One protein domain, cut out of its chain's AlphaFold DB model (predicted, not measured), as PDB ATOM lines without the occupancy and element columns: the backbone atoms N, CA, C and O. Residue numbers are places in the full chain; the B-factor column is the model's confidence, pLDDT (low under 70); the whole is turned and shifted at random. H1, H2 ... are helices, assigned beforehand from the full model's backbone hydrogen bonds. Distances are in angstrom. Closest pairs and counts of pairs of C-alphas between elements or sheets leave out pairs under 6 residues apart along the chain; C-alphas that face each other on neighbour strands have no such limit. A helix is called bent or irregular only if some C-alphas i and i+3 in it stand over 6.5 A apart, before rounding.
ATOM      1  N   ALA A   2     -10.784 -31.548 126.601       32.59
ATOM      2  CA  ALA A   2      -9.615 -30.721 126.954       32.59
ATOM      3  C   ALA A   2      -8.249 -31.374 126.647       32.59
ATOM      4  O   ALA A   2      -7.351 -30.701 126.167       32.59
ATOM      5  N   GLY A   3      -8.095 -32.689 126.852       41.88
ATOM      6  CA  GLY A   3      -6.834 -33.388 126.556       41.88
ATOM      7  C   GLY A   3      -6.480 -33.489 125.065       41.88
ATOM      8  O   GLY A   3      -5.307 -33.592 124.733       41.88
ATOM      9  N   GLN A   4      -7.465 -33.430 124.164       37.72
ATOM     10  CA  GLN A   4      -7.248 -33.629 122.726       37.72
ATOM     11  C   GLN A   4      -6.898 -32.310 122.020       37.72
ATOM     12  O   GLN A   4      -5.902 -32.258 121.307       37.72
ATOM     13  N   SER A   5      -7.601 -31.210 122.335       49.44
ATOM     14  CA  SER A   5      -7.192 -29.864 121.884       49.44
ATOM     15  C   SER A   5      -5.835 -29.450 122.461       49.44
ATOM     16  O   SER A   5      -5.069 -28.713 121.843       49.44
ATOM     17  N   TYR A   6      -5.522 -29.953 123.656       55.34
ATOM     18  CA  TYR A   6      -4.229 -29.773 124.287       55.34
ATOM     19  C   TYR A   6      -3.117 -30.446 123.477       55.34
ATOM     20  O   TYR A   6      -2.137 -29.779 123.175       55.34
ATOM     21  N   LEU A   7      -3.268 -31.703 123.049       56.88
ATOM     22  CA  LEU A   7      -2.247 -32.393 122.247       56.88
ATOM     23  C   LEU A   7      -1.990 -31.703 120.907       56.88
ATOM     24  O   LEU A   7      -0.832 -31.407 120.613       56.88
ATOM     25  N   GLU A   8      -3.045 -31.330 120.178       61.41
ATOM     26  CA  GLU A   8      -2.932 -30.568 118.926       61.41
ATOM     27  C   GLU A   8      -2.119 -29.274 119.107       61.41
ATOM     28  O   GLU A   8      -1.340 -28.888 118.233       61.41
ATOM     29  N   SER A   9      -2.234 -28.608 120.263       69.00
ATOM     30  CA  SER A   9      -1.453 -27.399 120.549       69.00
ATOM     31  C   SER A   9       0.058 -27.665 120.646       69.00
ATOM     32  O   SER A   9       0.848 -26.849 120.164       69.00
ATOM     33  N   PHE A  10       0.476 -28.819 121.182       74.62
ATOM     34  CA  PHE A  10       1.893 -29.201 121.246       74.62
ATOM     35  C   PHE A  10       2.423 -29.625 119.885       74.62
ATOM     36  O   PHE A  10       3.524 -29.213 119.522       74.62
ATOM     37  N   GLU A  11       1.659 -30.404 119.116       78.81
ATOM     38  CA  GLU A  11       2.090 -30.809 117.772       78.81
ATOM     39  C   GLU A  11       2.334 -29.580 116.891       78.81
ATOM     40  O   GLU A  11       3.389 -29.453 116.261       78.81
ATOM     41  N   ASN A  12       1.402 -28.625 116.939       85.00
ATOM     42  CA  ASN A  12       1.510 -27.354 116.234       85.00
ATOM     43  C   ASN A  12       2.715 -26.533 116.709       85.00
ATOM     44  O   ASN A  12       3.445 -25.982 115.881       85.00
ATOM     45  N   LEU A  13       2.965 -26.479 118.021       86.88
ATOM     46  CA  LEU A  13       4.132 -25.792 118.568       86.88
ATOM     47  C   LEU A  13       5.442 -26.426 118.081       86.88
ATOM     48  O   LEU A  13       6.333 -25.712 117.621       86.88
ATOM     49  N   TYR A  14       5.577 -27.751 118.139       88.38
ATOM     50  CA  TYR A  14       6.801 -28.435 117.711       88.38
ATOM     51  C   TYR A  14       7.029 -28.330 116.203       88.38
ATOM     52  O   TYR A  14       8.170 -28.148 115.759       88.38
ATOM     53  N   ALA A  15       5.959 -28.385 115.408       89.94
ATOM     54  CA  ALA A  15       6.019 -28.125 113.974       89.94
ATOM     55  C   ALA A  15       6.485 -26.689 113.686       89.94
ATOM     56  O   ALA A  15       7.359 -26.484 112.836       89.94
ATOM     57  N   LEU A  16       5.966 -25.705 114.430       92.44
ATOM     58  CA  LEU A  16       6.366 -24.304 114.314       92.44
ATOM     59  C   LEU A  16       7.841 -24.103 114.684       92.44
ATOM     60  O   LEU A  16       8.584 -23.539 113.884       92.44
ATOM     61  N   ILE A  17       8.288 -24.617 115.836       93.31
ATOM     62  CA  ILE A  17       9.694 -24.544 116.273       93.31
ATOM     63  C   ILE A  17      10.608 -25.160 115.211       93.31
ATOM     64  O   ILE A  17      11.595 -24.548 114.805       93.31
ATOM     65  N   THR A  18      10.254 -26.345 114.706       95.06
ATOM     66  CA  THR A  18      11.036 -27.042 113.677       95.06
ATOM     67  C   THR A  18      11.135 -26.224 112.393       95.06
ATOM     68  O   THR A  18      12.209 -26.118 111.795       95.06
ATOM     69  N   LYS A  19      10.023 -25.629 111.953       96.88
ATOM     70  CA  LYS A  19       9.976 -24.791 110.753       96.88
ATOM     71  C   LYS A  19      10.823 -23.528 110.918       96.88
ATOM     72  O   LYS A  19      11.661 -23.253 110.057       96.88
ATOM     73  N   GLU A  20      10.622 -22.783 112.002       97.50
ATOM     74  CA  GLU A  20      11.306 -21.506 112.226       97.50
ATOM     75  C   GLU A  20      12.800 -21.700 112.493       97.50
ATOM     76  O   GLU A  20      13.615 -20.985 111.910       97.50
ATOM     77  N   PHE A  21      13.191 -22.730 113.250       97.00
ATOM     78  CA  PHE A  21      14.605 -23.052 113.441       97.00
ATOM     79  C   PHE A  21      15.285 -23.431 112.121       97.00
ATOM     80  O   PHE A  21      16.365 -22.933 111.817       97.00
ATOM     81  N   ASN A  22      14.661 -24.267 111.286       98.19
ATOM     82  CA  ASN A  22      15.251 -24.643 109.997       98.19
ATOM     83  C   ASN A  22      15.360 -23.454 109.028       98.19
ATOM     84  O   ASN A  22      16.278 -23.403 108.209       98.19
ATOM     85  N   LYS A  23      14.438 -22.487 109.111       98.25
ATOM     86  CA  LYS A  23      14.531 -21.220 108.375       98.25
ATOM     87  C   LYS A  23      15.691 -20.366 108.893       98.25
ATOM     88  O   LYS A  23      16.467 -19.863 108.084       98.25
ATOM     89  N   TYR A  24      15.821 -20.240 110.213       98.12
ATOM     90  CA  TYR A  24      16.926 -19.541 110.870       98.12
ATOM     91  C   TYR A  24      18.283 -20.160 110.512       98.12
ATOM     92  O   TYR A  24      19.165 -19.458 110.034       98.12
ATOM     93  N   SER A  25      18.411 -21.483 110.613       98.19
ATOM     94  CA  SER A  25      19.628 -22.225 110.269       98.19
ATOM     95  C   SER A  25      20.093 -21.974 108.831       98.19
ATOM     96  O   SER A  25      21.274 -21.732 108.598       98.19
ATOM     97  N   LYS A  26      19.164 -21.945 107.863       97.75
ATOM     98  CA  LYS A  26      19.485 -21.583 106.472       97.75
ATOM     99  C   LYS A  26      19.932 -20.129 106.330       97.75
ATOM    100  O   LYS A  26      20.848 -19.861 105.563       97.75
ATOM    101  N   LYS A  27      19.271 -19.201 107.028       98.19
ATOM    102  CA  LYS A  27      19.588 -17.767 106.976       98.19
ATOM    103  C   LYS A  27      20.977 -17.470 107.548       98.19
ATOM    104  O   LYS A  27      21.703 -16.678 106.963       98.19
ATOM    105  N   GLU A  28      21.334 -18.126 108.647       98.31
ATOM    106  CA  GLU A  28      22.614 -17.945 109.345       98.31
ATOM    107  C   GLU A  28      23.694 -18.951 108.902       98.31
ATOM    108  O   GLU A  28      24.787 -18.967 109.456       98.31
ATOM    109  N   ASN A  29      23.402 -19.791 107.899       97.38
ATOM    110  CA  ASN A  29      24.308 -20.805 107.351       97.38
ATOM    111  C   ASN A  29      24.913 -21.751 108.413       97.38
ATOM    112  O   ASN A  29      26.113 -22.017 108.411       97.38
ATOM    113  N   LEU A  30      24.082 -22.262 109.329       97.00
ATOM    114  CA  LEU A  30      24.543 -23.099 110.448       97.00
ATOM    115  C   LEU A  30      24.849 -24.552 110.054       97.00
ATOM    116  O   LEU A  30      25.428 -25.273 110.853       97.00
ATOM    117  N   ASP A  31      24.421 -24.993 108.868       96.88
ATOM    118  CA  ASP A  31      24.464 -26.399 108.424       96.88
ATOM    119  C   ASP A  31      23.781 -27.387 109.400       96.88
ATOM    120  O   ASP A  31      24.156 -28.547 109.543       96.88
ATOM    121  N   ILE A  32      22.732 -26.928 110.093       96.56
ATOM    122  CA  ILE A  32      21.950 -27.752 111.027       96.56
ATOM    123  C   ILE A  32      20.530 -27.924 110.492       96.56
ATOM    124  O   ILE A  32      19.862 -26.948 110.141       96.56
ATOM    125  N   LYS A  33      20.023 -29.159 110.489       96.62
ATOM    126  CA  LYS A  33      18.618 -29.453 110.183       96.62
ATOM    127  C   LYS A  33      17.937 -30.120 111.370       96.62
ATOM    128  O   LYS A  33      18.205 -31.275 111.681       96.62
ATOM    129  N   LEU A  34      16.992 -29.415 111.983       95.75
ATOM    130  CA  LEU A  34      16.148 -29.964 113.035       95.75
ATOM    131  C   LEU A  34      15.065 -30.857 112.420       95.75
ATOM    132  O   LEU A  34      14.308 -30.428 111.542       95.75
ATOM    133  N   LYS A  35      14.985 -32.101 112.894       94.38
ATOM    134  CA  LYS A  35      13.927 -33.053 112.553       94.38
ATOM    135  C   LYS A  35      13.239 -33.508 113.831       94.38
ATOM    136  O   LYS A  35      13.836 -34.204 114.643       94.38
ATOM    137  N   PHE A  36      11.969 -33.153 113.975       90.12
ATOM    138  CA  PHE A  36      11.162 -33.592 115.102       90.12
ATOM    139  C   PHE A  36      10.461 -34.920 114.793       90.12
ATOM    140  O   PHE A  36       9.968 -35.127 113.685       90.12
ATOM    141  N   THR A  37      10.443 -35.827 115.768       87.31
ATOM    142  CA  THR A  37       9.661 -37.070 115.717       87.31
ATOM    143  C   THR A  37       8.721 -37.066 116.906       87.31
ATOM    144  O   THR A  37       9.180 -37.142 118.044       87.31
ATOM    145  N   LEU A  38       7.422 -36.964 116.637       81.94
ATOM    146  CA  LEU A  38       6.402 -37.019 117.669       81.94
ATOM    147  C   LEU A  38       5.923 -38.453 117.852       81.94
ATOM    148  O   LEU A  38       5.580 -39.115 116.876       81.94
ATOM    149  N   PHE A  39       5.855 -38.893 119.099       75.38
ATOM    150  CA  PHE A  39       5.148 -40.104 119.483       75.38
ATOM    151  C   PHE A  39       3.847 -39.684 120.162       75.38
ATOM    152  O   PHE A  39       3.878 -39.000 121.182       75.38
ATOM    153  N   SER A  40       2.719 -40.052 119.570       69.88
ATOM    154  CA  SER A  40       1.374 -39.774 120.068       69.88
ATOM    155  C   SER A  40       0.577 -41.076 120.135       69.88
ATOM    156  O   SER A  40       0.977 -42.093 119.565       69.88
ATOM    157  N   ILE A  41      -0.571 -41.060 120.815       64.56
ATOM    158  CA  ILE A  41      -1.482 -42.219 120.838       64.56
ATOM    159  C   ILE A  41      -1.909 -42.608 119.412       64.56
ATOM    160  O   ILE A  41      -2.140 -43.775 119.123       64.56
ATOM    161  N   GLU A  42      -1.981 -41.643 118.496       65.88
ATOM    162  CA  GLU A  42      -2.443 -41.855 117.122       65.88
ATOM    163  C   GLU A  42      -1.416 -42.599 116.259       65.88
ATOM    164  O   GLU A  42      -1.782 -43.252 115.283       65.88
ATOM    165  N   ASN A  43      -0.131 -42.527 116.620       66.69
ATOM    166  CA  ASN A  43       0.958 -43.166 115.880       66.69
ATOM    167  C   ASN A  43       1.715 -44.239 116.686       66.69
ATOM    168  O   ASN A  43       2.693 -44.811 116.194       66.69
ATOM    169  N   SER A  44       1.239 -44.541 117.896       63.94
ATOM    170  CA  SER A  44       1.761 -45.567 118.795       63.94
ATOM    171  C   SER A  44       0.693 -46.620 119.074       63.94
ATOM    172  O   SER A  44      -0.479 -46.321 119.249       63.94
ATOM    173  N   THR A  45       1.096 -47.886 119.171       57.56
ATOM    174  CA  THR A  45       0.183 -48.998 119.480       57.56
ATOM    175  C   THR A  45      -0.148 -49.124 120.973       57.56
ATOM    176  O   THR A  45      -0.737 -50.128 121.375       57.56
ATOM    177  N   ARG A  46       0.276 -48.173 121.820       54.50
ATOM    178  CA  ARG A  46       0.227 -48.289 123.287       54.50
ATOM    179  C   ARG A  46      -0.006 -46.947 124.003       54.50
ATOM    180  O   ARG A  46       0.353 -45.898 123.475       54.50
ATOM    181  N   ASP A  47      -0.545 -47.031 125.225       59.12
ATOM    182  CA  ASP A  47      -0.867 -45.914 126.137       59.12
ATOM    183  C   ASP A  47       0.351 -45.063 126.558       59.12
ATOM    184  O   ASP A  47       1.493 -45.505 126.448       59.12
ATOM    185  N   TRP A  48       0.117 -43.866 127.108       55.66
ATOM    186  CA  TRP A  48       1.156 -42.917 127.558       55.66
ATOM    187  C   TRP A  48       2.237 -43.533 128.460       55.66
ATOM    188  O   TRP A  48       3.419 -43.347 128.186       55.66
ATOM    189  N   ASP A  49       1.865 -44.354 129.447       59.38
ATOM    190  CA  ASP A  49       2.817 -45.017 130.362       59.38
ATOM    191  C   ASP A  49       3.834 -45.916 129.633       59.38
ATOM    192  O   ASP A  49       4.951 -46.190 130.099       59.38
ATOM    193  N   SER A  50       3.455 -46.396 128.449       64.88
ATOM    194  CA  SER A  50       4.330 -47.206 127.614       64.88
ATOM    195  C   SER A  50       5.399 -46.376 126.903       64.88
ATOM    196  O   SER A  50       6.455 -46.927 126.579       64.88
ATOM    197  N   PHE A  51       5.166 -45.072 126.691       73.38
ATOM    198  CA  PHE A  51       6.104 -44.186 126.011       73.38
ATOM    199  C   PHE A  51       7.339 -43.932 126.868       73.38
ATOM    200  O   PHE A  51       8.455 -44.173 126.406       73.38
ATOM    201  N   ASP A  52       7.163 -43.550 128.134       76.50
ATOM    202  CA  ASP A  52       8.294 -43.277 129.027       76.50
ATOM    203  C   ASP A  52       9.132 -44.530 129.281       76.50
ATOM    204  O   ASP A  52      10.363 -44.468 129.376       76.50
ATOM    205  N   SER A  53       8.468 -45.687 129.342       79.56
ATOM    206  CA  SER A  53       9.114 -46.997 129.438       79.56
ATOM    207  C   SER A  53       9.895 -47.337 128.165       79.56
ATOM    208  O   SER A  53      11.038 -47.788 128.244       79.56
ATOM    209  N   ALA A  54       9.325 -47.086 126.984       81.69
ATOM    210  CA  ALA A  54      10.004 -47.296 125.707       81.69
ATOM    211  C   ALA A  54      11.203 -46.352 125.535       81.69
ATOM    212  O   ALA A  54      12.277 -46.796 125.128       81.69
ATOM    213  N   MET A  55      11.051 -45.075 125.895       84.75
ATOM    214  CA  MET A  55      12.128 -44.092 125.854       84.75
ATOM    215  C   MET A  55      13.249 -44.470 126.821       84.75
ATOM    216  O   MET A  55      14.419 -44.474 126.442       84.75
ATOM    217  N   TYR A  56      12.906 -44.899 128.038       85.81
ATOM    218  CA  TYR A  56      13.891 -45.402 128.989       85.81
ATOM    219  C   TYR A  56      14.670 -46.601 128.435       85.81
ATOM    220  O   TYR A  56      15.899 -46.617 128.499       85.81
ATOM    221  N   LEU A  57      13.987 -47.576 127.827       86.19
ATOM    222  CA  LEU A  57      14.642 -48.722 127.190       86.19
ATOM    223  C   LEU A  57      15.571 -48.294 126.043       86.19
ATOM    224  O   LEU A  57      16.668 -48.838 125.911       86.19
ATOM    225  N   LEU A  58      15.174 -47.309 125.230       85.88
ATOM    226  CA  LEU A  58      16.024 -46.755 124.169       85.88
ATOM    227  C   LEU A  58      17.295 -46.108 124.738       85.88
ATOM    228  O   LEU A  58      18.390 -46.376 124.235       85.88
ATOM    229  N   LEU A  59      17.160 -45.322 125.811       88.62
ATOM    230  CA  LEU A  59      18.281 -44.697 126.520       88.62
ATOM    231  C   LEU A  59      19.215 -45.741 127.155       88.62
ATOM    232  O   LEU A  59      20.440 -45.611 127.075       88.62
ATOM    233  N   GLN A  60      18.664 -46.814 127.729       87.69
ATOM    234  CA  GLN A  60      19.445 -47.923 128.286       87.69
ATOM    235  C   GLN A  60      20.226 -48.693 127.220       87.69
ATOM    236  O   GLN A  60      21.379 -49.057 127.446       87.69
ATOM    237  N   GLN A  61      19.630 -48.905 126.044       87.25
ATOM    238  CA  GLN A  61      20.297 -49.564 124.918       87.25
ATOM    239  C   GLN A  61      21.420 -48.714 124.305       87.25
ATOM    240  O   GLN A  61      22.133 -49.212 123.434       87.25
ATOM    241  N   LYS A  62      21.575 -47.447 124.727       76.25
ATOM    242  CA  LYS A  62      22.561 -46.484 124.203       76.25
ATOM    243  C   LYS A  62      22.531 -46.366 122.675       76.25
ATOM    244  O   LYS A  62      23.546 -46.083 122.041       76.25
ATOM    245  N   LYS A  63      21.365 -46.588 122.063       73.69
ATOM    246  CA  LYS A  63      21.189 -46.404 120.621       73.69
ATOM    247  C   LYS A  63      21.133 -44.905 120.340       73.69
ATOM    248  O   LYS A  63      20.192 -44.243 120.767       73.69
ATOM    249  N   GLN A  64      22.114 -44.383 119.605       69.12
ATOM    250  CA  GLN A  64      22.185 -42.976 119.182       69.12
ATOM    251  C   GLN A  64      21.169 -42.670 118.071       69.12
ATOM    252  O   GLN A  64      21.529 -42.376 116.936       69.12
ATOM    253  N   LYS A  65      19.874 -42.820 118.364       83.56
ATOM    254  CA  LYS A  65      18.811 -42.518 117.397       83.56
ATOM    255  C   LYS A  65      18.375 -41.050 117.441       83.56
ATOM    256  O   LYS A  65      17.919 -40.539 116.424       83.56
ATOM    257  N   TYR A  66      18.477 -40.409 118.604       88.94
ATOM    258  CA  TYR A  66      18.011 -39.042 118.834       88.94
ATOM    259  C   TYR A  66      19.069 -38.242 119.588       88.94
ATOM    260  O   TYR A  66      19.623 -38.741 120.567       88.94
ATOM    261  N   ASP A  67      19.297 -37.005 119.151       91.31
ATOM    262  CA  ASP A  67      20.239 -36.072 119.783       91.31
ATOM    263  C   ASP A  67      19.598 -35.303 120.946       91.31
ATOM    264  O   ASP A  67      20.260 -34.949 121.918       91.31
ATOM    265  N   MET A  68      18.287 -35.059 120.858       91.38
ATOM    266  CA  MET A  68      17.492 -34.365 121.869       91.38
ATOM    267  C   MET A  68      16.213 -35.145 122.151       91.38
ATOM    268  O   MET A  68      15.598 -35.701 121.238       91.38
ATOM    269  N   ILE A  69      15.794 -35.141 123.414       90.81
ATOM    270  CA  ILE A  69      14.520 -35.711 123.847       90.81
ATOM    271  C   ILE A  69      13.731 -34.665 124.630       90.81
ATOM    272  O   ILE A  69      14.290 -33.926 125.436       90.81
ATOM    273  N   ILE A  70      12.423 -34.618 124.391       89.88
ATOM    274  CA  ILE A  70      11.480 -33.841 125.198       89.88
ATOM    275  C   ILE A  70      10.751 -34.844 126.083       89.88
ATOM    276  O   ILE A  70      10.210 -35.824 125.572       89.88
ATOM    277  N   TYR A  71      10.786 -34.632 127.394       88.50
ATOM    278  CA  TYR A  71      10.246 -35.572 128.371       88.50
ATOM    279  C   TYR A  71       9.674 -34.834 129.586       88.50
ATOM    280  O   TYR A  71       9.995 -33.666 129.817       88.50
ATOM    281  N   ASP A  72       8.816 -35.513 130.347       88.38
ATOM    282  CA  ASP A  72       8.248 -34.953 131.571       88.38
ATOM    283  C   ASP A  72       9.301 -34.903 132.698       88.38
ATOM    284  O   ASP A  72       9.979 -35.909 132.943       88.38
ATOM    285  N   PRO A  73       9.460 -33.773 133.418       89.94
ATOM    286  CA  PRO A  73      10.451 -33.648 134.486       89.94
ATOM    287  C   PRO A  73      10.333 -34.696 135.606       89.94
ATOM    288  O   PRO A  73      11.328 -34.960 136.288       89.94
ATOM    289  N   LEU A  74       9.184 -35.365 135.770       88.44
ATOM    290  CA  LEU A  74       9.040 -36.523 136.661       88.44
ATOM    291  C   LEU A  74      10.072 -37.631 136.373       88.44
ATOM    292  O   LEU A  74      10.485 -38.358 137.284       88.44
ATOM    293  N   PHE A  75      10.553 -37.739 135.130       90.56
ATOM    294  CA  PHE A  75      11.551 -38.731 134.726       90.56
ATOM    295  C   PHE A  75      12.997 -38.237 134.801       90.56
ATOM    296  O   PHE A  75      13.904 -39.037 134.559       90.56
ATOM    297  N   THR A  76      13.260 -36.985 135.204       92.38
ATOM    298  CA  THR A  76      14.620 -36.410 135.267       92.38
ATOM    299  C   THR A  76      15.586 -37.310 136.032       92.38
ATOM    300  O   THR A  76      16.660 -37.643 135.530       92.38
ATOM    301  N   ARG A  77      15.184 -37.811 137.206       92.38
ATOM    302  CA  ARG A  77      16.007 -38.738 138.001       92.38
ATOM    303  C   ARG A  77      16.328 -40.037 137.255       92.38
ATOM    304  O   ARG A  77      17.446 -40.538 137.351       92.38
ATOM    305  N   ARG A  78      15.351 -40.589 136.528       91.38
ATOM    306  CA  ARG A  78      15.486 -41.846 135.776       91.38
ATOM    307  C   ARG A  78      16.349 -41.660 134.525       91.38
ATOM    308  O   ARG A  78      17.104 -42.562 134.179       91.38
ATOM    309  N   TYR A  79      16.248 -40.513 133.857       92.31
ATOM    310  CA  TYR A  79      16.932 -40.252 132.585       92.31
ATOM    311  C   TYR A  79      18.317 -39.631 132.764       92.31
ATOM    312  O   TYR A  79      19.187 -39.861 131.930       92.31
ATOM    313  N   SER A  80      18.569 -38.928 133.870       93.19
ATOM    314  CA  SER A  80      19.839 -38.245 134.157       93.19
ATOM    315  C   SER A  80      21.113 -39.076 133.893       93.19
ATOM    316  O   SER A  80      22.070 -38.520 133.337       93.19
ATOM    317  N   PRO A  81      21.181 -40.388 134.220       92.62
ATOM    318  CA  PRO A  81      22.354 -41.213 133.906       92.62
ATOM    319  C   PRO A  81      22.665 -41.348 132.406       92.62
ATOM    320  O   PRO A  81      23.796 -41.663 132.050       92.62
ATOM    321  N   HIS A  82      21.681 -41.110 131.536       92.75
ATOM    322  CA  HIS A  82      21.770 -41.283 130.083       92.75
ATOM    323  C   HIS A  82      21.895 -39.965 129.309       92.75
ATOM    324  O   HIS A  82      22.142 -39.993 128.107       92.75
ATOM    325  N   LEU A  83      21.711 -38.823 129.973       93.06
ATOM    326  CA  LEU A  83      21.760 -37.493 129.360       93.06
ATOM    327  C   LEU A  83      23.147 -36.865 129.508       93.06
ATOM    328  O   LEU A  83      23.957 -37.337 130.299       93.06
ATOM    329  N   VAL A  84      23.454 -35.810 128.760       94.44
ATOM    330  CA  VAL A  84      24.696 -35.038 128.949       94.44
ATOM    331  C   VAL A  84      24.548 -34.035 130.095       94.44
ATOM    332  O   VAL A  84      23.439 -33.769 130.554       94.44
TER     333      VAL A  84
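AT A GLANCE: This is residues 2 to 84 of the 223 residues of an uncharacterized protein of Piromyces sp. (strain E2) (UniProt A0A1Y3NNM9). One long helix, H1, makes one side of a loosely built model, and two shorter helices, H2 and H3, lie side by side as a pair on the opposite side, with no contact between H1 and either of them. After H1 the chain turns and folds back beside it through a long link to H2, from which residues 42 to 47 stick out, and a second long link, residues 61 to 72, loops through the space between H1 and the pair. The printed part has 83 residues with three named helices, in the order H1, H2, H3, and no named strand; the class is all helix. It is loose, with a radius of gyration of the C-alphas of 14.9 A and spans of 39 by 34 by 22 A.

HOW THE PARTS SIT: H1, residues 2 to 27, is the longest helix and touches no helix. It is apart from H2, residues 48 to 60, and from H3, residues 73 to 82. H2 and H3 touch, with 6 pairs of C-alphas within 8 A; their closest C-alphas are those of Leu 59 and His 82, 6.0 A apart. Their centres are 11.3 A apart. Their lines stand at a shallow tilt of 18 degrees, and they run the same way. In H1 every backbone O i to N i+4 pair is within hydrogen-bond range; in H2 it is 7 of 9, and in H3 2 of 6, beside 4 of 7 O i to N i+3 pairs. H3 is irregular: C-alphas 74 and 77 are 7.4 A apart, where about 5 A is the distance in a regular helix.

IN THESE COORDINATES: H1 has 26 residues and measures 37.7 A from C-alpha 2 at (-9.615, -30.721, 126.954) to C-alpha 27 at (19.588, -17.767, 106.976). H2 has 13 residues and is 19.0 A long, beginning at C-alpha 48 at (1.156, -42.917, 127.558). H3 has 10 residues and is 14.3 A long, ending at C-alpha 82 at (21.770, -41.283, 130.083).

THE WHOLE: The two C-alphas farthest apart are those of Ala 2 and Asn 29, 40.4 A; those of the first and last printed residues, Ala 2 and Val 84, are 34.6 A apart. The printed part has no cut. Both links are long, with 20 residues between H1 and H2 and 12 between H2 and H3. Residues 42 to 47 stand free. The mean pLDDT of the printed part is 82.1; residues 2 to 9, residues 40 to 50 and residue 64 are under 70.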